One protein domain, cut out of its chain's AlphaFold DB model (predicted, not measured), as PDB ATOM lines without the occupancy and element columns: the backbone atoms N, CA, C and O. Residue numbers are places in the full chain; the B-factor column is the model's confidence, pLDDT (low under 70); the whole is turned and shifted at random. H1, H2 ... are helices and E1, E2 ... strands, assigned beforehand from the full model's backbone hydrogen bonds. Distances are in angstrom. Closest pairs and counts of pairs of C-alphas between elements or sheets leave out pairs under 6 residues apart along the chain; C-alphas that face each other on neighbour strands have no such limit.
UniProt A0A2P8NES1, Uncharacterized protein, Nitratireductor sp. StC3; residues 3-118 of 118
ATOM      1  N   ALA A   3      27.578 -14.112 -42.060       68.62
ATOM      2  CA  ALA A   3      28.615 -14.809 -41.304       68.62
ATOM      3  C   ALA A   3      30.038 -14.228 -41.456       68.62
ATOM      4  O   ALA A   3      30.665 -13.837 -40.479       68.62
ATOM      5  N   GLN A   4      30.517 -14.107 -42.693       73.12
ATOM      6  CA  GLN A   4      31.805 -13.508 -43.032       73.12
ATOM      7  C   GLN A   4      31.853 -12.010 -42.698       73.12
ATOM      8  O   GLN A   4      32.857 -11.544 -42.183       73.12
ATOM      9  N   TRP A   5      30.770 -11.264 -42.949       76.06
ATOM     10  CA  TRP A   5      30.722  -9.839 -42.599       76.06
ATOM     11  C   TRP A   5      30.800  -9.643 -41.080       76.06
ATOM     12  O   TRP A   5      31.511  -8.759 -40.613       76.06
ATOM     13  N   VAL A   6      30.119 -10.494 -40.305       74.31
ATOM     14  CA  VAL A   6      30.212 -10.492 -38.846       74.31
ATOM     15  C   VAL A   6      31.633 -10.838 -38.423       74.31
ATOM     16  O   VAL A   6      32.196 -10.090 -37.638       74.31
ATOM     17  N   ALA A   7      32.235 -11.899 -38.969       79.19
ATOM     18  CA  ALA A   7      33.611 -12.281 -38.645       79.19
ATOM     19  C   ALA A   7      34.607 -11.137 -38.911       79.19
ATOM     20  O   ALA A   7      35.409 -10.809 -38.038       79.19
ATOM     21  N   GLU A   8      34.497 -10.479 -40.070       81.44
ATOM     22  CA  GLU A   8      35.297  -9.306 -40.447       81.44
ATOM     23  C   GLU A   8      35.055  -8.115 -39.505       81.44
ATOM     24  O   GLU A   8      36.001  -7.443 -39.103       81.44
ATOM     25  N   THR A   9      33.802  -7.867 -39.113       79.62
ATOM     26  CA  THR A   9      33.429  -6.725 -38.262       79.62
ATOM     27  C   THR A   9      33.816  -6.938 -36.798       79.62
ATOM     28  O   THR A   9      34.227  -5.999 -36.123       79.62
ATOM     29  N   THR A  10      33.691  -8.163 -36.281       76.56
ATOM     30  CA  THR A  10      33.959  -8.475 -34.870       76.56
ATOM     31  C   THR A  10      35.386  -8.954 -34.618       76.56
ATOM     32  O   THR A  10      35.778  -9.055 -33.458       76.56
ATOM     33  N   GLY A  11      36.144  -9.308 -35.664       80.62
ATOM     34  CA  GLY A  11      37.471  -9.929 -35.546       80.62
ATOM     35  C   GLY A  11      37.446 -11.291 -34.843       80.62
ATOM     36  O   GLY A  11      38.449 -11.719 -34.279       80.62
ATOM     37  N   LYS A  12      36.281 -11.950 -34.819       76.88
ATOM     38  CA  LYS A  12      36.072 -13.232 -34.141       76.88
ATOM     39  C   LYS A  12      35.823 -14.297 -35.188       76.88
ATOM     40  O   LYS A  12      34.872 -14.196 -35.962       76.88
ATOM     41  N   GLU A  13      36.662 -15.318 -35.173       69.69
ATOM     42  CA  GLU A  13      36.468 -16.511 -35.982       69.69
ATOM     43  C   GLU A  13      35.613 -17.512 -35.205       69.69
ATOM     44  O   GLU A  13      35.758 -17.684 -33.993       69.69
ATOM     45  N   PHE A  14      34.678 -18.138 -35.909       72.12
ATOM     46  CA  PHE A  14      33.807 -19.162 -35.363       72.12
ATOM     47  C   PHE A  14      33.671 -20.296 -36.375       72.12
ATOM     48  O   PHE A  14      33.696 -20.048 -37.585       72.12
ATOM     49  N   ASP A  15      33.519 -21.519 -35.873       74.94
ATOM     50  CA  ASP A  15      33.308 -22.698 -36.706       74.94
ATOM     51  C   ASP A  15      31.863 -22.722 -37.207       74.94
ATOM     52  O   ASP A  15      30.948 -23.264 -36.583       74.94
ATOM     53  N   TRP A  16      31.636 -22.020 -38.314       75.62
ATOM     54  CA  TRP A  16      30.329 -21.977 -38.945       75.62
ATOM     55  C   TRP A  16      29.909 -23.387 -39.355       75.62
ATOM     56  O   TRP A  16      30.725 -24.102 -39.934       75.62
ATOM     57  N   PRO A  17      28.635 -23.768 -39.147       77.06
ATOM     58  CA  PRO A  17      28.125 -25.021 -39.676       77.06
ATOM     59  C   PRO A  17      28.351 -25.062 -41.190       77.06
ATOM     60  O   PRO A  17      27.721 -24.319 -41.948       77.06
ATOM     61  N   ALA A  18      29.316 -25.875 -41.609       80.50
ATOM     62  CA  ALA A  18      29.731 -25.962 -42.992       80.50
ATOM     63  C   ALA A  18      28.812 -26.920 -43.745       80.50
ATOM     64  O   ALA A  18      28.438 -27.980 -43.246       80.50
ATOM     65  N   TYR A  19      28.469 -26.537 -44.965       84.62
ATOM     66  CA  TYR A  19      27.717 -27.358 -45.897       84.62
ATOM     67  C   TYR A  19      28.234 -27.077 -47.306       84.62
ATOM     68  O   TYR A  19      28.664 -25.962 -47.620       84.62
ATOM     69  N   SER A  20      28.199 -28.093 -48.154       81.81
ATOM     70  CA  SER A  20      28.653 -28.045 -49.544       81.81
ATOM     71  C   SER A  20      27.485 -28.068 -50.524       81.81
ATOM     72  O   SER A  20      27.623 -27.593 -51.653       81.81
ATOM     73  N   THR A  21      26.325 -28.576 -50.099       86.62
ATOM     74  CA  THR A  21      25.107 -28.649 -50.918       86.62
ATOM     75  C   THR A  21      23.931 -27.920 -50.272       86.62
ATOM     76  O   THR A  21      23.937 -27.571 -49.090       86.62
ATOM     77  N   LYS A  22      22.898 -27.651 -51.076       83.38
ATOM     78  CA  LYS A  22      21.655 -27.052 -50.583       83.38
ATOM     79  C   LYS A  22      20.915 -28.023 -49.662       83.38
ATOM     80  O   LYS A  22      20.319 -27.588 -48.684       83.38
ATOM     81  N   GLU A  23      20.966 -29.307 -49.977       88.06
ATOM     82  CA  GLU A  23      20.342 -30.394 -49.232       88.06
ATOM     83  C   GLU A  23      20.969 -30.516 -47.839       88.06
ATOM     84  O   GLU A  23      20.244 -30.461 -46.851       88.06
ATOM     85  N   GLU A  24      22.303 -30.518 -47.744       89.06
ATOM     86  CA  GLU A  24      23.018 -30.491 -46.459       89.06
ATOM     87  C   GLU A  24      22.647 -29.256 -45.626       89.06
ATOM     88  O   GLU A  24      22.463 -29.346 -44.414       89.06
ATOM     89  N   ALA A  25      22.491 -28.090 -46.265       85.62
ATOM     90  CA  ALA A  25      22.066 -26.876 -45.570       85.62
ATOM     91  C   ALA A  25      20.649 -27.003 -44.982       85.62
ATOM     92  O   ALA A  25      20.378 -26.476 -43.898       85.62
ATOM     93  N   ILE A  26      19.742 -27.672 -45.700       87.50
ATOM     94  CA  ILE A  26      18.367 -27.926 -45.255       87.50
ATOM     95  C   ILE A  26      18.374 -28.919 -44.093       87.50
ATOM     96  O   ILE A  26      17.827 -28.596 -43.043       87.50
ATOM     97  N   GLU A  27      19.051 -30.059 -44.237       90.56
ATOM     98  CA  GLU A  27      19.172 -31.076 -43.183       90.56
ATOM     99  C   GLU A  27      19.766 -30.488 -41.901       90.56
ATOM    100  O   GLU A  27      19.255 -30.707 -40.803       90.56
ATOM    101  N   LEU A  28      20.806 -29.662 -42.035       90.25
ATOM    102  CA  LEU A  28      21.412 -28.967 -40.910       90.25
ATOM    103  C   LEU A  28      20.432 -27.973 -40.271       90.25
ATOM    104  O   LEU A  28      20.320 -27.900 -39.050       90.25
ATOM    105  N   THR A  29      19.672 -27.236 -41.081       89.06
ATOM    106  CA  THR A  29      18.631 -26.331 -40.578       89.06
ATOM    107  C   THR A  29      17.555 -27.084 -39.798       89.06
ATOM    108  O   THR A  29      17.153 -26.633 -38.725       89.06
ATOM    109  N   GLU A  30      17.108 -28.235 -40.296       91.44
ATOM    110  CA  GLU A  30      16.105 -29.080 -39.645       91.44
ATOM    111  C   GLU A  30      16.628 -29.713 -38.352       91.44
ATOM    112  O   GLU A  30      15.942 -29.654 -37.331       91.44
ATOM    113  N   ALA A  31      17.862 -30.227 -38.349       92.38
ATOM    114  CA  ALA A  31      18.500 -30.813 -37.169       92.38
ATOM    115  C   ALA A  31      18.623 -29.815 -36.006       92.38
ATOM    116  O   ALA A  31      18.512 -30.190 -34.838       92.38
ATOM    117  N   TRP A  32      18.806 -28.530 -36.318       92.06
ATOM    118  CA  TRP A  32      18.830 -27.447 -35.334       92.06
ATOM    119  C   TRP A  32      17.437 -26.922 -34.953       92.06
ATOM    120  O   TRP A  32      17.325 -26.039 -34.100       92.06
ATOM    121  N   GLY A  33      16.362 -27.426 -35.562       92.88
ATOM    122  CA  GLY A  33      15.000 -26.935 -35.345       92.88
ATOM    123  C   GLY A  33      14.738 -25.556 -35.962       92.88
ATOM    124  O   GLY A  33      13.845 -24.840 -35.510       92.88
ATOM    125  N   GLY A  34      15.522 -25.163 -36.969       91.75
ATOM    126  CA  GLY A  34      15.329 -23.952 -37.758       91.75
ATOM    127  C   GLY A  34      16.535 -23.011 -37.798       91.75
ATOM    128  O   GLY A  34      17.402 -22.997 -36.924       91.75
ATOM    129  N   LEU A  35      16.546 -22.142 -38.815       91.56
ATOM    130  CA  LEU A  35      17.662 -21.230 -39.099       91.56
ATOM    131  C   LEU A  35      17.919 -20.222 -37.968       91.56
ATOM    132  O   LEU A  35      19.055 -19.806 -37.745       91.56
ATOM    133  N   VAL A  36      16.868 -19.837 -37.240       94.00
ATOM    134  CA  VAL A  36      16.978 -18.937 -36.083       94.00
ATOM    135  C   VAL A  36      17.830 -19.558 -34.977       94.00
ATOM    136  O   VAL A  36      18.634 -18.851 -34.378       94.00
ATOM    137  N   ASN A  37      17.712 -20.867 -34.741       93.81
ATOM    138  CA  ASN A  37      18.447 -21.547 -33.674       93.81
ATOM    139  C   ASN A  37      19.944 -21.638 -33.985       93.81
ATOM    140  O   ASN A  37      20.766 -21.461 -33.086       93.81
ATOM    141  N   ILE A  38      20.295 -21.834 -35.260       91.06
ATOM    142  CA  ILE A  38      21.686 -21.764 -35.726       91.06
ATOM    143  C   ILE A  38      22.253 -20.374 -35.435       91.06
ATOM    144  O   ILE A  38      23.288 -20.244 -34.783       91.06
ATOM    145  N   TRP A  39      21.556 -19.318 -35.863       90.50
ATOM    146  CA  TRP A  39      22.016 -17.951 -35.624       90.50
ATOM    147  C   TRP A  39      22.066 -17.587 -34.144       90.50
ATOM    148  O   TRP A  39      22.989 -16.893 -33.743       90.50
ATOM    149  N   ASP A  40      21.145 -18.080 -33.317       92.38
ATOM    150  CA  ASP A  40      21.191 -17.872 -31.870       92.38
ATOM    151  C   ASP A  40      22.414 -18.511 -31.218       92.38
ATOM    152  O   ASP A  40      23.010 -17.911 -30.319       92.38
ATOM    153  N   HIS A  41      22.794 -19.711 -31.658       89.69
ATOM    154  CA  HIS A  41      24.009 -20.366 -31.190       89.69
ATOM    155  C   HIS A  41      25.242 -19.522 -31.524       89.69
ATOM    156  O   HIS A  41      25.996 -19.142 -30.625       89.69
ATOM    157  N   VAL A  42      25.373 -19.137 -32.795       86.00
ATOM    158  CA  VAL A  42      26.525 -18.376 -33.289       86.00
ATOM    159  C   VAL A  42      26.580 -16.966 -32.688       86.00
ATOM    160  O   VAL A  42      27.631 -16.513 -32.231       86.00
ATOM    161  N   ALA A  43      25.437 -16.280 -32.607       87.81
ATOM    162  CA  ALA A  43      25.310 -14.952 -32.016       87.81
ATOM    163  C   ALA A  43      25.834 -14.914 -30.577       87.81
ATOM    164  O   ALA A  43      26.570 -13.996 -30.219       87.81
ATOM    165  N   ARG A  44      25.513 -15.931 -29.764       86.12
ATOM    166  CA  ARG A  44      25.998 -16.031 -28.378       86.12
ATOM    167  C   ARG A  44      27.517 -16.133 -28.295       86.12
ATOM    168  O   ARG A  44      28.104 -15.553 -27.388       86.12
ATOM    169  N   GLN A  45      28.150 -16.845 -29.222       84.00
ATOM    170  CA  GLN A  45      29.598 -17.072 -29.205       84.00
ATOM    171  C   GLN A  45      30.381 -15.842 -29.656       84.00
ATOM    172  O   GLN A  45      31.387 -15.485 -29.044       84.00
ATOM    173  N   ILE A  46      29.899 -15.145 -30.685       81.31
ATOM    174  CA  ILE A  46      30.581 -13.955 -31.213       81.31
ATOM    175  C   ILE A  46      30.117 -12.651 -30.545       81.31
ATOM    176  O   ILE A  46      30.724 -11.601 -30.742       81.31
ATOM    177  N   GLY A  47      29.127 -12.722 -29.653       83.25
ATOM    178  CA  GLY A  47      28.672 -11.607 -28.819       83.25
ATOM    179  C   GLY A  47      27.646 -10.690 -29.487       83.25
ATOM    180  O   GLY A  47      27.479  -9.559 -29.036       83.25
ATOM    181  N   LEU A  48      26.952 -11.154 -30.533       88.06
ATOM    182  CA  LEU A  48      25.818 -10.411 -31.081       88.06
ATOM    183  C   LEU A  48      24.662 -10.419 -30.082       88.06
ATOM    184  O   LEU A  48      24.342 -11.445 -29.476       88.06
ATOM    185  N   LYS A  49      23.982  -9.282 -29.951       90.69
ATOM    186  CA  LYS A  49      22.791  -9.169 -29.107       90.69
ATOM    187  C   LYS A  49      21.540  -9.266 -29.957       90.69
ATOM    188  O   LYS A  49      21.445  -8.615 -30.991       90.69
ATOM    189  N   ALA A  50      20.573 -10.059 -29.502       93.06
ATOM    190  CA  ALA A  50      19.241 -10.040 -30.089       93.06
ATOM    191  C   ALA A  50      18.616  -8.651 -29.886       93.06
ATOM    192  O   ALA A  50      18.670  -8.103 -28.783       93.06
ATOM    193  N   VAL A  51      18.034  -8.101 -30.947       91.81
ATOM    194  CA  VAL A  51      17.363  -6.799 -30.932       91.81
ATOM    195  C   VAL A  51      15.862  -7.008 -31.072       91.81
ATOM    196  O   VAL A  51      15.405  -7.827 -31.871       91.81
ATOM    197  N   PHE A  52      15.099  -6.251 -30.287       86.69
ATOM    198  CA  PHE A  52      13.646  -6.172 -30.382       86.69
ATOM    199  C   PHE A  52      13.260  -4.817 -30.975       86.69
ATOM    200  O   PHE A  52      13.836  -3.799 -30.597       86.69
ATOM    201  N   GLY A  53      12.270  -4.799 -31.867       84.81
ATOM    202  CA  GLY A  53      11.815  -3.581 -32.539       84.81
ATOM    203  C   GLY A  53      12.272  -3.505 -33.993       84.81
ATOM    204  O   GLY A  53      12.368  -4.530 -34.672       84.81
ATOM    205  N   GLU A  54      12.491  -2.287 -34.483       87.38
ATOM    206  CA  GLU A  54      12.863  -2.057 -35.878       87.38
ATOM    207  C   GLU A  54      14.342  -2.397 -36.125       87.38
ATOM    208  O   GLU A  54      15.208  -1.923 -35.389       87.38
ATOM    209  N   PRO A  55      14.652  -3.210 -37.152       91.94
ATOM    210  CA  PRO A  55      16.030  -3.466 -37.544       91.94
ATOM    211  C   PRO A  55      16.720  -2.208 -38.077       91.94
ATOM    212  O   PRO A  55      16.124  -1.444 -38.840       91.94
ATOM    213  N   GLU A  56      18.000  -2.042 -37.751       92.38
ATOM    214  CA  GLU A  56      18.843  -0.971 -38.283       92.38
ATOM    215  C   GLU A  56      19.752  -1.480 -39.413       92.38
ATOM    216  O   GLU A  56      20.045  -2.678 -39.498       92.38
ATOM    217  N   PRO A  57      20.233  -0.590 -40.301       92.44
ATOM    218  CA  PRO A  57      21.227  -0.954 -41.303       92.44
ATOM    219  C   PRO A  57      22.468  -1.602 -40.674       92.44
ATOM    220  O   PRO A  57      23.062  -1.050 -39.752       92.44
ATOM    221  N   GLY A  58      22.882  -2.751 -41.207       89.50
ATOM    222  CA  GLY A  58      24.002  -3.540 -40.690       89.50
ATOM    223  C   GLY A  58      23.598  -4.640 -39.706       89.50
ATOM    224  O   GLY A  58      24.387  -5.550 -39.474       89.50
ATOM    225  N   ASP A  59      22.370  -4.637 -39.184       92.69
ATOM    226  CA  ASP A  59      21.895  -5.754 -38.370       92.69
ATOM    227  C   ASP A  59      21.802  -7.043 -39.200       92.69
ATOM    228  O   ASP A  59      21.484  -7.027 -40.391       92.69
ATOM    229  N   VAL A  60      22.014  -8.193 -38.564       92.50
ATOM    230  CA  VAL A  60      21.763  -9.504 -39.173       92.50
ATOM    231  C   VAL A  60      20.342  -9.928 -38.842       92.50
ATOM    232  O   VAL A  60      19.924  -9.856 -37.692       92.50
ATOM    233  N   GLY A  61      19.590 -10.393 -39.834       93.44
ATOM    234  CA  GLY A  61      18.202 -10.805 -39.657       93.44
ATOM    235  C   GLY A  61      17.893 -12.150 -40.285       93.44
ATOM    236  O   GLY A  61      18.508 -12.545 -41.276       93.44
ATOM    237  N   VAL A  62      16.888 -12.826 -39.737       94.19
ATOM    238  CA  VAL A  62      16.188 -13.928 -40.394       94.19
ATOM    239  C   VAL A  62      14.745 -13.505 -40.639       94.19
ATOM    240  O   VAL A  62      14.048 -13.076 -39.717       94.19
ATOM    241  N   ILE A  63      14.299 -13.648 -41.885       93.25
ATOM    242  CA  ILE A  63      12.927 -13.366 -42.301       93.25
ATOM    243  C   ILE A  63      12.211 -14.630 -42.769       93.25
ATOM    244  O   ILE A  63      12.842 -15.563 -43.263       93.25
ATOM    245  N   GLN A  64      10.887 -14.643 -42.666       91.12
ATOM    246  CA  GLN A  64      10.040 -15.633 -43.311       91.12
ATOM    247  C   GLN A  64       9.805 -15.231 -44.771       91.12
ATOM    248  O   GLN A  64       9.216 -14.185 -45.044       91.12
ATOM    249  N   SER A  65      10.220 -16.080 -45.710       86.25
ATOM    250  CA  SER A  65       9.898 -15.949 -47.137       86.25
ATOM    251  C   SER A  65       8.918 -17.035 -47.598       86.25
ATOM    252  O   SER A  65       8.521 -17.913 -46.825       86.25
ATOM    253  N   ASP A  66       8.507 -16.968 -48.861       80.81
ATOM    254  CA  ASP A  66       7.754 -18.019 -49.553       80.81
ATOM    255  C   ASP A  66       8.541 -19.335 -49.664       80.81
ATOM    256  O   ASP A  66       7.951 -20.408 -49.594       80.81
ATOM    257  N   GLN A  67       9.870 -19.254 -49.749       80.38
ATOM    258  CA  GLN A  67      10.784 -20.398 -49.793       80.38
ATOM    259  C   GLN A  67      11.269 -20.854 -48.407       80.38
ATOM    260  O   GLN A  67      12.192 -21.660 -48.318       80.38
ATOM    261  N   GLY A  68      10.679 -20.332 -47.327       85.38
ATOM    262  CA  GLY A  68      11.075 -20.633 -45.949       85.38
ATOM    263  C   GLY A  68      11.905 -19.526 -45.283       85.38
ATOM    264  O   GLY A  68      11.985 -18.408 -45.806       85.38
ATOM    265  N   PRO A  69      12.485 -19.796 -44.100       90.25
ATOM    266  CA  PRO A  69      13.330 -18.847 -43.383       90.25
ATOM    267  C   PRO A  69      14.605 -18.501 -44.152       90.25
ATOM    268  O   PRO A  69      15.275 -19.368 -44.707       90.25
ATOM    269  N   VAL A  70      14.965 -17.223 -44.162       89.75
ATOM    270  CA  VAL A  70      16.092 -16.710 -44.938       89.75
ATOM    271  C   VAL A  70      16.886 -15.704 -44.119       89.75
ATOM    272  O   VAL A  70      16.328 -14.726 -43.631       89.75
ATOM    273  N   GLY A  71      18.196 -15.933 -44.007       91.06
ATOM    274  CA  GLY A  71      19.134 -15.029 -43.343       91.06
ATOM    275  C   GLY A  71      19.709 -13.961 -44.279       91.06
ATOM    276  O   GLY A  71      19.944 -14.220 -45.463       91.06
ATOM    277  N   GLY A  72      19.984 -12.773 -43.746       92.56
ATOM    278  CA  GLY A  72      20.593 -11.670 -44.485       92.56
ATOM    279  C   GLY A  72      21.047 -10.516 -43.589       92.56
ATOM    280  O   GLY A  72      20.961 -10.603 -42.368       92.56
ATOM    281  N   ILE A  73      21.545  -9.447 -44.213       93.06
ATOM    282  CA  ILE A  73      21.892  -8.181 -43.544       93.06
ATOM    283  C   ILE A  73      20.833  -7.137 -43.885       93.06
ATOM    284  O   ILE A  73      20.430  -7.013 -45.047       93.06
ATOM    285  N   TRP A  74      20.403  -6.387 -42.882       94.38
ATOM    286  CA  TRP A  74      19.489  -5.268 -43.026       94.38
ATOM    287  C   TRP A  74      20.171  -4.074 -43.697       94.38
ATOM    288  O   TRP A  74      21.298  -3.695 -43.385       94.38
ATOM    289  N   LEU A  75      19.456  -3.477 -44.639       93.12
ATOM    290  CA  LEU A  75      19.763  -2.231 -45.325       93.12
ATOM    291  C   LEU A  75      18.707  -1.181 -44.931       93.12
ATOM    292  O   LEU A  75      17.657  -1.539 -44.384       93.12
ATOM    293  N   PRO A  76      18.931   0.113 -45.234       92.31
ATOM    294  CA  PRO A  76      17.916   1.141 -45.015       92.31
ATOM    295  C   PRO A  76      16.561   0.798 -45.657       92.31
ATOM    296  O   PRO A  76      16.498   0.113 -46.678       92.31
ATOM    297  N   ASN A  77      15.478   1.340 -45.089       89.44
ATOM    298  CA  ASN A  77      14.094   1.196 -45.570       89.44
ATOM    299  C   ASN A  77      13.498  -0.225 -45.468       89.44
ATOM    300  O   ASN A  77      12.736  -0.638 -46.345       89.44
ATOM    301  N   HIS A  78      13.813  -0.957 -44.391       89.38
ATOM    302  CA  HIS A  78      13.326  -2.323 -44.120       89.38
ATOM    303  C   HIS A  78      13.614  -3.306 -45.254       89.38
ATOM    304  O   HIS A  78      12.777  -4.111 -45.668       89.38
ATOM    305  N   VAL A  79      14.829  -3.226 -45.776       93.69
ATOM    306  CA  VAL A  79      15.300  -4.102 -46.835       93.69
ATOM    307  C   VAL A  79      16.279  -5.103 -46.245       93.69
ATOM    308  O   VAL A  79      17.163  -4.711 -45.495       93.69
ATOM    309  N   ILE A  80      16.172  -6.379 -46.609       93.56
ATOM    310  CA  ILE A  80      17.176  -7.383 -46.251       93.56
ATOM    311  C   ILE A  80      17.871  -7.922 -47.499       93.56
ATOM    312  O   ILE A  80      17.239  -8.272 -48.502       93.56
ATOM    313  N   MET A  81      19.196  -7.981 -47.433       92.88
ATOM    314  CA  MET A  81      20.064  -8.443 -48.504       92.88
ATOM    315  C   MET A  81      20.635  -9.823 -48.180       92.88
ATOM    316  O   MET A  81      21.183 -10.048 -47.100       92.88
ATOM    317  N   ARG A  82      20.566 -10.738 -49.151       90.00
ATOM    318  CA  ARG A  82      21.179 -12.071 -49.081       90.00
ATOM    319  C   ARG A  82      21.907 -12.426 -50.371       90.00
ATOM    320  O   ARG A  82      21.552 -11.957 -51.447       90.00
ATOM    321  N   ARG A  83      22.844 -13.360 -50.287       84.44
ATOM    322  CA  ARG A  83      23.421 -14.072 -51.428       84.44
ATOM    323  C   ARG A  83      22.416 -15.079 -51.935       84.44
ATOM    324  O   ARG A  83      21.751 -15.769 -51.166       84.44
ATOM    325  N   ALA A  84      22.350 -15.144 -53.246       83.81
ATOM    326  CA  ALA A  84      21.690 -16.185 -53.997       83.81
ATOM    327  C   ALA A  84      22.718 -16.817 -54.941       83.81
ATOM    328  O   ALA A  84      23.838 -16.324 -55.067       83.81
ATOM    329  N   GLU A  85      22.333 -17.895 -55.619       80.62
ATOM    330  CA  GLU A  85      23.186 -18.568 -56.608       80.62
ATOM    331  C   GLU A  85      23.728 -17.583 -57.656       80.62
ATOM    332  O   GLU A  85      24.922 -17.567 -57.937       80.62
ATOM    333  N   MET A  86      22.874 -16.678 -58.148       83.88
ATOM    334  CA  MET A  86      23.251 -15.624 -59.095       83.88
ATOM    335  C   MET A  86      23.416 -14.263 -58.405       83.88
ATOM    336  O   MET A  86      22.666 -13.319 -58.665       83.88
ATOM    337  N   GLY A  87      24.384 -14.169 -57.492       86.81
ATOM    338  CA  GLY A  87      24.788 -12.911 -56.862       86.81
ATOM    339  C   GLY A  87      23.975 -12.570 -55.616       86.81
ATOM    340  O   GLY A  87      24.061 -13.259 -54.602       86.81
ATOM    341  N   VAL A  88      23.214 -11.476 -55.666       89.06
ATOM    342  CA  VAL A  88      22.500 -10.921 -54.508       89.06
ATOM    343  C   VAL A  88      20.996 -10.854 -54.781       89.06
ATOM    344  O   VAL A  88      20.545 -10.576 -55.894       89.06
ATOM    345  N   ARG A  89      20.201 -11.128 -53.749       90.38
ATOM    346  CA  ARG A  89      18.757 -10.898 -53.713       90.38
ATOM    347  C   ARG A  89      18.440  -9.936 -52.583       90.38
ATOM    348  O   ARG A  89      18.988 -10.041 -51.487       90.38
ATOM    349  N   VAL A  90      17.538  -9.020 -52.884       91.44
ATOM    350  CA  VAL A  90      17.114  -7.947 -51.999       91.44
ATOM    351  C   VAL A  90      15.617  -8.107 -51.794       91.44
ATOM    352  O   VAL A  90      14.876  -8.226 -52.769       91.44
ATOM    353  N   HIS A  91      15.188  -8.146 -50.539       90.06
ATOM    354  CA  HIS A  91      13.784  -8.292 -50.179       90.06
ATOM    355  C   HIS A  91      13.332  -7.052 -49.438       90.06
ATOM    356  O   HIS A  91      13.971  -6.646 -48.470       90.06
ATOM    357  N   TRP A  92      12.221  -6.475 -49.876       91.19
ATOM    358  CA  TRP A  92      11.528  -5.478 -49.077       91.19
ATOM    359  C   TRP A  92      10.648  -6.192 -48.054       91.19
ATOM    360  O   TRP A  92       9.844  -7.053 -48.418       91.19
ATOM    361  N   VAL A  93      10.823  -5.869 -46.775       90.38
ATOM    362  CA  VAL A  93      10.232  -6.627 -45.674       90.38
ATOM    363  C   VAL A  93       9.252  -5.746 -44.922       90.38
ATOM    364  O   VAL A  93       9.613  -4.746 -44.311       90.38
ATOM    365  N   ARG A  94       7.981  -6.146 -44.940       87.12
ATOM    366  CA  ARG A  94       6.976  -5.606 -44.018       87.12
ATOM    367  C   ARG A  94       7.137  -6.274 -42.648       87.12
ATOM    368  O   ARG A  94       7.624  -7.397 -42.596       87.12
ATOM    369  N   PRO A  95       6.659  -5.674 -41.547       80.62
ATOM    370  CA  PRO A  95       6.712  -6.327 -40.235       80.62
ATOM    371  C   PRO A  95       5.906  -7.641 -40.187       80.62
ATOM    372  O   PRO A  95       6.286  -8.586 -39.496       80.62
ATOM    373  N   TYR A  96       4.812  -7.733 -40.952       86.94
ATOM    374  CA  TYR A  96       3.977  -8.930 -41.047       86.94
ATOM    375  C   TYR A  96       3.283  -9.046 -42.411       86.94
ATOM    376  O   TYR A  96       3.172  -8.076 -43.166       86.94
ATOM    377  N   THR A  97       2.765 -10.239 -42.692       86.62
ATOM    378  CA  THR A  97       1.751 -10.501 -43.722       86.62
ATOM    379  C   THR A  97       0.480 -11.056 -43.074       86.62
ATOM    380  O   THR A  97       0.502 -11.415 -41.901       86.62
ATOM    381  N   VAL A  98      -0.639 -11.110 -43.794       88.44
ATOM    382  CA  VAL A  98      -1.880 -11.742 -43.316       88.44
ATOM    383  C   VAL A  98      -2.155 -12.964 -44.181       88.44
ATOM    384  O   VAL A  98      -2.155 -12.853 -45.407       88.44
ATOM    385  N   ARG A  99      -2.369 -14.128 -43.563       85.00
ATOM    386  CA  ARG A  99      -2.763 -15.369 -44.250       85.00
ATOM    387  C   ARG A  99      -3.933 -16.024 -43.528       85.00
ATOM    388  O   ARG A  99      -4.091 -15.832 -42.330       85.00
ATOM    389  N   SER A 100      -4.732 -16.802 -44.252       88.12
ATOM    390  CA  SER A 100      -5.735 -17.671 -43.633       88.12
ATOM    391  C   SER A 100      -5.029 -18.878 -43.007       88.12
ATOM    392  O   SER A 100      -4.281 -19.570 -43.698       88.12
ATOM    393  N   VAL A 101      -5.226 -19.089 -41.706       84.00
ATOM    394  CA  VAL A 101      -4.773 -20.265 -40.948       84.00
ATOM    395  C   VAL A 101      -6.022 -20.855 -40.310       84.00
ATOM    396  O   VAL A 101      -6.726 -20.145 -39.598       84.00
ATOM    397  N   ASP A 102      -6.353 -22.100 -40.654       90.94
ATOM    398  CA  ASP A 102      -7.587 -22.779 -40.224       90.94
ATOM    399  C   ASP A 102      -8.881 -21.987 -40.507       90.94
ATOM    400  O   ASP A 102      -9.862 -22.068 -39.775       90.94
ATOM    401  N   GLY A 103      -8.888 -21.210 -41.598       91.81
ATOM    402  CA  GLY A 103     -10.017 -20.369 -42.007       91.81
ATOM    403  C   GLY A 103      -9.963 -18.932 -41.483       91.81
ATOM    404  O   GLY A 103     -10.627 -18.067 -42.049       91.81
ATOM    405  N   GLU A 104      -9.103 -18.630 -40.509       92.00
ATOM    406  CA  GLU A 104      -9.056 -17.325 -39.842       92.00
ATOM    407  C   GLU A 104      -7.906 -16.433 -40.352       92.00
ATOM    408  O   GLU A 104      -6.764 -16.895 -40.497       92.00
ATOM    409  N   PRO A 105      -8.152 -15.135 -40.627       93.12
ATOM    410  CA  PRO A 105      -7.114 -14.201 -41.049       93.12
ATOM    411  C   PRO A 105      -6.122 -13.940 -39.909       93.12
ATOM    412  O   PRO A 105      -6.393 -13.216 -38.954       93.12
ATOM    413  N   THR A 106      -4.920 -14.485 -40.054       90.62
ATOM    414  CA  THR A 106      -3.859 -14.452 -39.047       90.62
ATOM    415  C   THR A 106      -2.683 -13.612 -39.530       90.62
ATOM    416  O   THR A 106      -2.204 -13.764 -40.659       90.62
ATOM    417  N   LYS A 107      -2.185 -12.714 -38.669       88.69
ATOM    418  CA  LYS A 107      -0.937 -11.982 -38.922       88.69
ATOM    419  C   LYS A 107       0.248 -12.921 -38.727       88.69
ATOM    420  O   LYS A 107       0.474 -13.409 -37.626       88.69
ATOM    421  N   ILE A 108       1.023 -13.125 -39.782       86.00
ATOM    422  CA  ILE A 108       2.254 -13.907 -39.755       86.00
ATOM    423  C   ILE A 108       3.437 -12.938 -39.738       86.00
ATOM    424  O   ILE A 108       3.590 -12.165 -40.694       86.00
ATOM    425  N   PRO A 109       4.273 -12.957 -38.684       83.88
ATOM    426  CA  PRO A 109       5.503 -12.179 -38.646       83.88
ATOM    427  C   PRO A 109       6.403 -12.534 -39.828       83.88
ATOM    428  O   PRO A 109       6.653 -13.708 -40.097       83.88
ATOM    429  N   LEU A 110       6.888 -11.517 -40.539       90.81
ATOM    430  CA  LEU A 110       7.898 -11.728 -41.578       90.81
ATOM    431  C   LEU A 110       9.306 -11.587 -41.019       90.81
ATOM    432  O   LEU A 110      10.217 -12.208 -41.544       90.81
ATOM    433  N   ILE A 111       9.495 -10.809 -39.958       93.50
ATOM    434  CA  ILE A 111      10.769 -10.733 -39.246       93.50
ATOM    435  C   ILE A 111      10.730 -11.789 -38.148       93.50
ATOM    436  O   ILE A 111       9.917 -11.694 -37.232       93.50
ATOM    437  N   LEU A 112      11.583 -12.808 -38.260       92.75
ATOM    438  CA  LEU A 112      11.649 -13.888 -37.277       92.75
ATOM    439  C   LEU A 112      12.594 -13.523 -36.134       92.75
ATOM    440  O   LEU A 112      12.254 -13.726 -34.971       92.75
ATOM    441  N   LYS A 113      13.771 -12.972 -36.458       94.69
ATOM    442  CA  LYS A 113      14.732 -12.498 -35.457       94.69
ATOM    443  C   LYS A 113      15.784 -11.575 -36.059       94.69
ATOM    444  O   LYS A 113      16.115 -11.711 -37.236       94.69
ATOM    445  N   THR A 114      16.327 -10.686 -35.229       95.06
ATOM    446  CA  THR A 114      17.399  -9.756 -35.587       95.06
ATOM    447  C   THR A 114      18.481  -9.759 -34.508       95.06
ATOM    448  O   THR A 114      18.171  -9.818 -33.315       95.06
ATOM    449  N   TRP A 115      19.742  -9.673 -34.924       94.69
ATOM    450  CA  TRP A 115      20.918  -9.565 -34.069       94.69
ATOM    451  C   TRP A 115      21.797  -8.397 -34.512       94.69
ATOM    452  O   TRP A 115      21.957  -8.148 -35.706       94.69
ATOM    453  N   ARG A 116      22.410  -7.725 -33.539       91.38
ATOM    454  CA  ARG A 116      23.280  -6.566 -33.745       91.38
ATOM    455  C   ARG A 116      24.673  -6.810 -33.189       91.38
ATOM    456  O   ARG A 116      24.823  -7.395 -32.112       91.38
ATOM    457  N   VAL A 117      25.672  -6.323 -33.920       80.56
ATOM    458  CA  VAL A 117      27.041  -6.167 -33.418       80.56
ATOM    459  C   VAL A 117      27.058  -4.966 -32.470       80.56
ATOM    460  O   VAL A 117      26.661  -3.873 -32.868       80.56
ATOM    461  N   VAL A 118      27.480  -5.177 -31.224       71.31
ATOM    462  CA  VAL A 118      27.590  -4.144 -30.177       71.31
ATOM    463  C   VAL A 118      29.024  -3.914 -29.752       71.31
ATOM    464  O   VAL A 118      29.813  -4.882 -29.825       71.31
TER     465      VAL A 118
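What this domain is: This is residues 3 to 118 of the 118 residues of an uncharacterized protein of Nitratireductor sp. StC3 (UniProt A0A2P8NES1). A strongly twisted sheet of six strands has one helix, H3, running along its strands over one face, while the hairpin of E6 and E7 reaches away from it as an arm at one end of the longest axis. H1 only grazes the sheet, and H2 is off the sheet, near the beginning of H3. The 116 printed residues hold three named helices, then eight named strands; the larger sheet's order is E1 E8 E2 E3 E4 E5, antiparallel from E8 to E5, with E1 meeting E8 only at a point. The class is mixed, helices and strands. The whole is compact, with a radius of gyration of the C-alphas of 14.7 A, and its spans are 47 by 32 by 29 A.

How they stand to each other: In the larger sheet, E2, residues 60 to 65, E3, 68 to 75, E4, 79 to 84, and E5, 87 to 92, form a meander, each strand the antiparallel neighbour of the one before. N 63 and O 70 are 2.9 A apart between E2 and E3, N 75 and O 79 2.7 A between E3 and E4, and N 82 and O 89 2.9 A between E4 and E5. E3 bends by 58 degrees at residue 72, and its pairing is staggered: residues 68 to 73 with E2, 73 to 75 with E4. E8, residues 111 to 116, is antiparallel to E2, with N 62 and O 113 2.8 A apart. E1, residues 49 to 51, is an edge strand; C-alphas 50 and 115, which face each other, are 4.3 A apart. E6, residues 96 to 101, and E7, 104 to 109, form a hairpin, with N 106 and O 99 2.8 A apart; E7 runs on into E8 at 15 degrees. H3, residues 35 to 46, lies over E8 and E2 at a height over the sheet of 9.1 A; its closest C-alphas to E8 are those of Val 36 and Lys 113, 6.8 A apart. H2, residues 22 to 31, is close to H3 but not clearly touching, about perpendicular at 80 degrees, with the C-alphas of Thr 29 and Leu 35 closest at 5.4 A. H1, residues 3 to 10, grazes the sheet with residues 3 to 6. In H1, H2 and H3 every O i to N i+4 pair is within hydrogen-bond range.

Where its parts are: H1 begins at C-alpha 3 (28.615, -14.809, -41.304), and E8 ends at C-alpha 116 (23.280, -6.566, -33.745). E3 spans 20.4 A, E5 17.1 A and H3 16.8 A.

The domain as a whole: The C-alphas of Gly 11 and Gly 103, the two farthest apart, are 49.0 A apart. The printed part has no cut; H1 to H2 is a long link of 11 residues. Residues 3 and 13 have pLDDT under 70.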